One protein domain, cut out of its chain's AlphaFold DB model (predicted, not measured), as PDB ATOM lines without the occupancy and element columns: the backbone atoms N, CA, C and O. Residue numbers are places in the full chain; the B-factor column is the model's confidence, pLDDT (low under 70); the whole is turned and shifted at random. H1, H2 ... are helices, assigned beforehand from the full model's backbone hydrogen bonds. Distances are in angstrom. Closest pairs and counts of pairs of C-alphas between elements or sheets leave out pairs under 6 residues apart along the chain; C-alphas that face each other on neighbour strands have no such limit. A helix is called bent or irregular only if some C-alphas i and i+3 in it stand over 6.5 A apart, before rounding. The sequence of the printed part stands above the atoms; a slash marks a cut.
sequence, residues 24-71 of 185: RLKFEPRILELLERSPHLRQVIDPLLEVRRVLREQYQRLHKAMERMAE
ATOM      1  N   ARG A  24       2.152  15.559 119.896       80.88
ATOM      2  CA  ARG A  24       2.212  14.194 120.450       80.88
ATOM      3  C   ARG A  24       1.915  13.106 119.410       80.88
ATOM      4  O   ARG A  24       2.519  12.042 119.492       80.88
ATOM      5  N   LEU A  25       1.008  13.390 118.471       83.19
ATOM      6  CA  LEU A  25       0.606  12.482 117.389       83.19
ATOM      7  C   LEU A  25       1.675  12.373 116.298       83.19
ATOM      8  O   LEU A  25       1.890  11.301 115.755       83.19
ATOM      9  N   LYS A  26       2.362  13.480 115.996       87.94
ATOM     10  CA  LYS A  26       3.397  13.531 114.955       87.94
ATOM     11  C   LYS A  26       4.789  13.157 115.463       87.94
ATOM     12  O   LYS A  26       5.711  13.081 114.664       87.94
ATOM     13  N   PHE A  27       4.946  12.940 116.769       89.62
ATOM     14  CA  PHE A  27       6.242  12.671 117.384       89.62
ATOM     15  C   PHE A  27       6.923  11.449 116.776       89.62
ATOM     16  O   PHE A  27       8.034  11.551 116.287       89.62
ATOM     17  N   GLU A  28       6.255  10.304 116.782       89.69
ATOM     18  CA  GLU A  28       6.858   9.058 116.323       89.69
ATOM     19  C   GLU A  28       7.124   9.043 114.809       89.69
ATOM     20  O   GLU A  28       8.263   8.761 114.444       89.69
ATOM     21  N   PRO A  29       6.192   9.483 113.934       90.44
ATOM     22  CA  PRO A  29       6.505   9.700 112.520       90.44
ATOM     23  C   PRO A  29       7.719  10.613 112.305       90.44
ATOM     24  O   PRO A  29       8.567  10.324 111.468       90.44
ATOM     25  N   ARG A  30       7.848  11.685 113.102       90.00
ATOM     26  CA  ARG A  30       9.005  12.585 113.027       90.00
ATOM     27  C   ARG A  30      10.307  11.890 113.418       90.00
ATOM     28  O   ARG A  30      11.336  12.155 112.809       90.00
ATOM     29  N   ILE A  31      10.289  11.049 114.449       89.38
ATOM     30  CA  ILE A  31      11.480  10.292 114.848       89.38
ATOM     31  C   ILE A  31      11.886   9.326 113.734       89.38
ATOM     32  O   ILE A  31      13.064   9.275 113.396       89.38
ATOM     33  N   LEU A  32      10.930   8.625 113.122       88.50
ATOM     34  CA  LEU A  32      11.211   7.703 112.021       88.50
ATOM     35  C   LEU A  32      11.820   8.420 110.804       88.50
ATOM     36  O   LEU A  32      12.830   7.954 110.283       88.50
ATOM     37  N   GLU A  33      11.299   9.593 110.429       88.62
ATOM     38  CA  GLU A  33      11.879  10.456 109.382       88.62
ATOM     39  C   GLU A  33      13.340  10.834 109.700       88.62
ATOM     40  O   GLU A  33      14.223  10.806 108.846       88.62
ATOM     41  N   LEU A  34      13.635  11.161 110.961       87.12
ATOM     42  CA  LEU A  34      14.995  11.501 111.387       87.12
ATOM     43  C   LEU A  34      15.939  10.288 111.378       87.12
ATOM     44  O   LEU A  34      17.134  10.450 111.128       87.12
ATOM     45  N   LEU A  35      15.414   9.083 111.606       88.12
ATOM     46  CA  LEU A  35      16.179   7.836 111.565       88.12
ATOM     47  C   LEU A  35      16.530   7.386 110.144       88.12
ATOM     48  O   LEU A  35      17.524   6.683 109.974       88.12
ATOM     49  N   GLU A  36      15.781   7.796 109.115       85.88
ATOM     50  CA  GLU A  36      16.169   7.573 107.708       85.88
ATOM     51  C   GLU A  36      17.519   8.218 107.388       85.88
ATOM     52  O   GLU A  36      18.347   7.641 106.687       85.88
ATOM     53  N   ARG A  37      17.786   9.383 107.984       82.69
ATOM     54  CA  ARG A  37      19.047  10.121 107.831       82.69
ATOM     55  C   ARG A  37      20.170   9.586 108.720       82.69
ATOM     56  O   ARG A  37      21.293  10.078 108.651       82.69
ATOM     57  N   SER A  38      19.881   8.642 109.615       83.19
ATOM     58  CA  SER A  38      20.835   8.120 110.600       83.19
ATOM     59  C   SER A  38      20.523   6.664 110.979       83.19
ATOM     60  O   SER A  38      20.238   6.381 112.147       83.19
ATOM     61  N   PRO A  39      20.637   5.704 110.039       81.38
ATOM     62  CA  PRO A  39      20.125   4.339 110.212       81.38
ATOM     63  C   PRO A  39      20.718   3.576 111.402       81.38
ATOM     64  O   PRO A  39      20.018   2.798 112.042       81.38
ATOM     65  N   HIS A  40      21.978   3.848 111.751       84.69
ATOM     66  CA  HIS A  40      22.671   3.261 112.905       84.69
ATOM     67  C   HIS A  40      21.973   3.470 114.264       84.69
ATOM     68  O   HIS A  40      22.186   2.684 115.182       84.69
ATOM     69  N   LEU A  41      21.108   4.484 114.404       86.81
ATOM     70  CA  LEU A  41      20.382   4.751 115.650       86.81
ATOM     71  C   LEU A  41      19.101   3.918 115.786       86.81
ATOM     72  O   LEU A  41      18.549   3.840 116.883       86.81
ATOM     73  N   ARG A  42      18.626   3.272 114.708       88.12
ATOM     74  CA  ARG A  42      17.369   2.501 114.716       88.12
ATOM     75  C   ARG A  42      17.369   1.400 115.771       88.12
ATOM     76  O   ARG A  42      16.407   1.288 116.519       88.12
ATOM     77  N   GLN A  43      18.484   0.680 115.911       86.94
ATOM     78  CA  GLN A  43      18.610  -0.420 116.876       86.94
ATOM     79  C   GLN A  43      18.360   0.015 118.330       86.94
ATOM     80  O   GLN A  43      17.895  -0.785 119.133       86.94
ATOM     81  N   VAL A  44      18.637   1.278 118.667       89.81
ATOM     82  CA  VAL A  44      18.413   1.828 120.013       89.81
ATOM     83  C   VAL A  44      17.050   2.511 120.117       89.81
ATOM     84  O   VAL A  44      16.377   2.405 121.141       89.81
ATOM     85  N   ILE A  45      16.628   3.229 119.075       91.00
ATOM     86  CA  ILE A  45      15.421   4.059 119.124       91.00
ATOM     87  C   ILE A  45      14.140   3.245 118.921       91.00
ATOM     88  O   ILE A  45      13.148   3.547 119.583       91.00
ATOM     89  N   ASP A  46      14.145   2.208 118.083       91.44
ATOM     90  CA  ASP A  46      12.944   1.402 117.822       91.44
ATOM     91  C   ASP A  46      12.397   0.740 119.109       91.44
ATOM     92  O   ASP A  46      11.206   0.912 119.393       91.44
ATOM     93  N   PRO A  47      13.222   0.107 119.975       93.19
ATOM     94  CA  PRO A  47      12.753  -0.392 121.272       93.19
ATOM     95  C   PRO A  47      12.184   0.706 122.183       93.19
ATOM     96  O   PRO A  47      11.195   0.489 122.882       93.19
ATOM     97  N   LEU A  48      12.771   1.909 122.176       94.12
ATOM     98  CA  LEU A  48      12.285   3.032 122.985       94.12
ATOM     99  C   LEU A  48      10.945   3.574 122.477       94.12
ATOM    100  O   LEU A  48      10.101   3.980 123.281       94.12
ATOM    101  N   LEU A  49      10.731   3.583 121.158       93.25
ATOM    102  CA  LEU A  49       9.439   3.920 120.566       93.25
ATOM    103  C   LEU A  49       8.379   2.893 120.962       93.25
ATOM    104  O   LEU A  49       7.278   3.293 121.337       93.25
ATOM    105  N   GLU A  50       8.728   1.608 120.977       94.75
ATOM    106  CA  GLU A  50       7.814   0.547 121.397       94.75
ATOM    107  C   GLU A  50       7.421   0.675 122.874       94.75
ATOM    108  O   GLU A  50       6.236   0.758 123.204       94.75
ATOM    109  N   VAL A  51       8.399   0.838 123.773       96.00
ATOM    110  CA  VAL A  51       8.134   1.099 125.199       96.00
ATOM    111  C   VAL A  51       7.260   2.343 125.371       96.00
ATOM    112  O   VAL A  51       6.306   2.349 126.152       96.00
ATOM    113  N   ARG A  52       7.539   3.408 124.611       94.12
ATOM    114  CA  ARG A  52       6.737   4.631 124.645       94.12
ATOM    115  C   ARG A  52       5.293   4.376 124.210       94.12
ATOM    116  O   ARG A  52       4.399   4.943 124.840       94.12
ATOM    117  N   ARG A  53       5.040   3.580 123.165       93.69
ATOM    118  CA  ARG A  53       3.674   3.219 122.737       93.69
ATOM    119  C   ARG A  53       2.934   2.511 123.864       93.69
ATOM    120  O   ARG A  53       1.889   3.006 124.287       93.69
ATOM    121  N   VAL A  54       3.531   1.467 124.437       96.50
ATOM    122  CA  VAL A  54       2.931   0.693 125.535       96.50
ATOM    123  C   VAL A  54       2.611   1.586 126.736       96.50
ATOM    124  O   VAL A  54       1.481   1.588 127.226       96.50
ATOM    125  N   LEU A  55       3.556   2.418 127.185       96.06
ATOM    126  CA  LEU A  55       3.324   3.341 128.304       96.06
ATOM    127  C   LEU A  55       2.206   4.345 128.006       96.06
ATOM    128  O   LEU A  55       1.410   4.676 128.886       96.06
ATOM    129  N   ARG A  56       2.118   4.838 126.766       93.94
ATOM    130  CA  ARG A  56       1.046   5.751 126.354       93.94
ATOM    131  C   ARG A  56      -0.304   5.051 126.360       93.94
ATOM    132  O   ARG A  56      -1.265   5.657 126.824       93.94
ATOM    133  N   GLU A  57      -0.381   3.812 125.895       95.69
ATOM    134  CA  GLU A  57      -1.605   3.018 125.943       95.69
ATOM    135  C   GLU A  57      -2.062   2.768 127.380       95.69
ATOM    136  O   GLU A  57      -3.214   3.058 127.706       95.69
ATOM    137  N   GLN A  58      -1.163   2.316 128.260       97.62
ATOM    138  CA  GLN A  58      -1.506   2.084 129.666       97.62
ATOM    139  C   GLN A  58      -1.920   3.382 130.365       97.62
ATOM    140  O   GLN A  58      -2.934   3.409 131.062       97.62
ATOM    141  N   TYR A  59      -1.217   4.489 130.102       95.88
ATOM    142  CA  TYR A  59      -1.621   5.806 130.590       95.88
ATOM    143  C   TYR A  59      -3.047   6.159 130.145       95.88
ATOM    144  O   TYR A  59      -3.839   6.615 130.963       95.88
ATOM    145  N   GLN A  60      -3.402   5.953 128.870       95.75
ATOM    146  CA  GLN A  60      -4.753   6.264 128.384       95.75
ATOM    147  C   GLN A  60      -5.814   5.372 129.036       95.75
ATOM    148  O   GLN A  60      -6.893   5.859 129.362       95.75
ATOM    149  N   ARG A  61      -5.516   4.088 129.260       97.25
ATOM    150  CA  ARG A  61      -6.426   3.170 129.963       97.25
ATOM    151  C   ARG A  61      -6.695   3.634 131.393       97.25
ATOM    152  O   ARG A  61      -7.855   3.735 131.785       97.25
ATOM    153  N   LEU A  62      -5.642   3.969 132.137       96.00
ATOM    154  CA  LEU A  62      -5.757   4.474 133.509       96.00
ATOM    155  C   LEU A  62      -6.460   5.832 133.555       96.00
ATOM    156  O   LEU A  62      -7.328   6.045 134.396       96.00
ATOM    157  N   HIS A  63      -6.146   6.724 132.616       95.12
ATOM    158  CA  HIS A  63      -6.800   8.026 132.522       95.12
ATOM    159  C   HIS A  63      -8.308   7.884 132.293       95.12
ATOM    160  O   HIS A  63      -9.080   8.494 133.020       95.12
ATOM    161  N   LYS A  64      -8.732   6.999 131.381       96.44
ATOM    162  CA  LYS A  64     -10.155   6.698 131.154       96.44
ATOM    163  C   LYS A  64     -10.833   6.043 132.355       96.44
ATOM    164  O   LYS A  64     -12.025   6.223 132.569       96.44
ATOM    165  N   ALA A  65     -10.118   5.220 133.122       96.38
ATOM    166  CA  ALA A  65     -10.660   4.666 134.361       96.38
ATOM    167  C   ALA A  65     -10.914   5.777 135.391       96.38
ATOM    168  O   ALA A  65     -12.000   5.842 135.956       96.38
ATOM    169  N   MET A  66      -9.959   6.694 135.548       96.50
ATOM    170  CA  MET A  66     -10.096   7.877 136.397       96.50
ATOM    171  C   MET A  66     -11.231   8.804 135.924       96.50
ATOM    172  O   MET A  66     -11.999   9.283 136.750       96.50
ATOM    173  N   GLU A  67     -11.375   9.045 134.617       96.56
ATOM    174  CA  GLU A  67     -12.496   9.826 134.066       96.56
ATOM    175  C   GLU A  67     -13.843   9.189 134.425       96.56
ATOM    176  O   GLU A  67     -14.693   9.866 134.994       96.56
ATOM    177  N   ARG A  68     -13.993   7.871 134.227       97.44
ATOM    178  CA  ARG A  68     -15.211   7.136 134.611       97.44
ATOM    179  C   ARG A  68     -15.517   7.211 136.107       97.44
ATOM    180  O   ARG A  68     -16.677   7.317 136.481       97.44
ATOM    181  N   MET A  69     -14.497   7.170 136.968       96.38
ATOM    182  CA  MET A  69     -14.687   7.350 138.413       96.38
ATOM    183  C   MET A  69     -15.211   8.751 138.743       96.38
ATOM    184  O   MET A  69     -16.106   8.885 139.569       96.38
ATOM    185  N   ALA A  70     -14.675   9.787 138.093       96.56
ATOM    186  CA  ALA A  70     -15.134  11.161 138.291       96.56
ATOM    187  C   ALA A  70     -16.551  11.387 137.738       96.56
ATOM    188  O   ALA A  70     -17.309  12.157 138.315       96.56
ATOM    189  N   GLU A  71     -16.901  10.734 136.631       95.12
ATOM    190  CA  GLU A  71     -18.248  10.767 136.049       95.12
ATOM    191  C   GLU A  71     -19.274  10.027 136.914       95.12
ATOM    192  O   GLU A  71     -20.438  10.396 136.910       95.12
TER     193      GLU A  71
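Overview. This is residues 24 to 71 of the 185 residues of an uncharacterized protein of Mesorhizobium soli (UniProt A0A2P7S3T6). This is a lopsided helical hairpin: a short helix, H1, folds back beside the first part of a much longer helix, H2, and the two are loosely joined side by side. H2 makes the longest axis, and its residues 54 to 71 stick out as a long free arm. The printed part has 48 residues with two named helices, H1 then H2, and no named strand, and its class is all helix. It is only just extended, close to loose, with a radius of gyration of the C-alphas of 14.8 A and spans of 47 by 17 by 6 A.

Along the chain. Start at Arg 24 and go on to C-alpha 27 at (6.242, 12.671, 117.384), where H1 begins; it holds residues 27 to 36 and is 14.8 A long from first to last C-alpha. Next find C-alpha 39 at (20.125, 4.339, 110.212), the first of H2, residues 39 to 71. It runs 46.7 A to C-alpha 71 at (-18.248, 10.767, 136.049). H2 is only just irregular, with C-alphas 40 and 43 at 6.8 A, and it has a kink of 39 degrees near residue 46.

Arrangement. Look at the C-alphas of Leu 35 and Arg 42, the closest of the two helices, 6.3 A apart. H1 and H2 only just touch, with 3 pairs of C-alphas within 8 A, and H2 does so with residues 41 to 49 alone. They form a helical hairpin, at a shallow tilt of 6 degrees, opposite ways. In H1 every O i to N i+4 pair is within hydrogen-bond range; in H2, 25 of 29 are.

Size, cuts and confidence. The two C-alphas farthest apart are those of His 40 and Glu 71, at 47.6 A. The link from H1 to H2 is tight, with 2 residues between them. Residues 36 to 41, of which 39 to 41 belong to H2, stand free. The printed part has no cut, its mean pLDDT is 91.6, and no printed residue of this model is under 70.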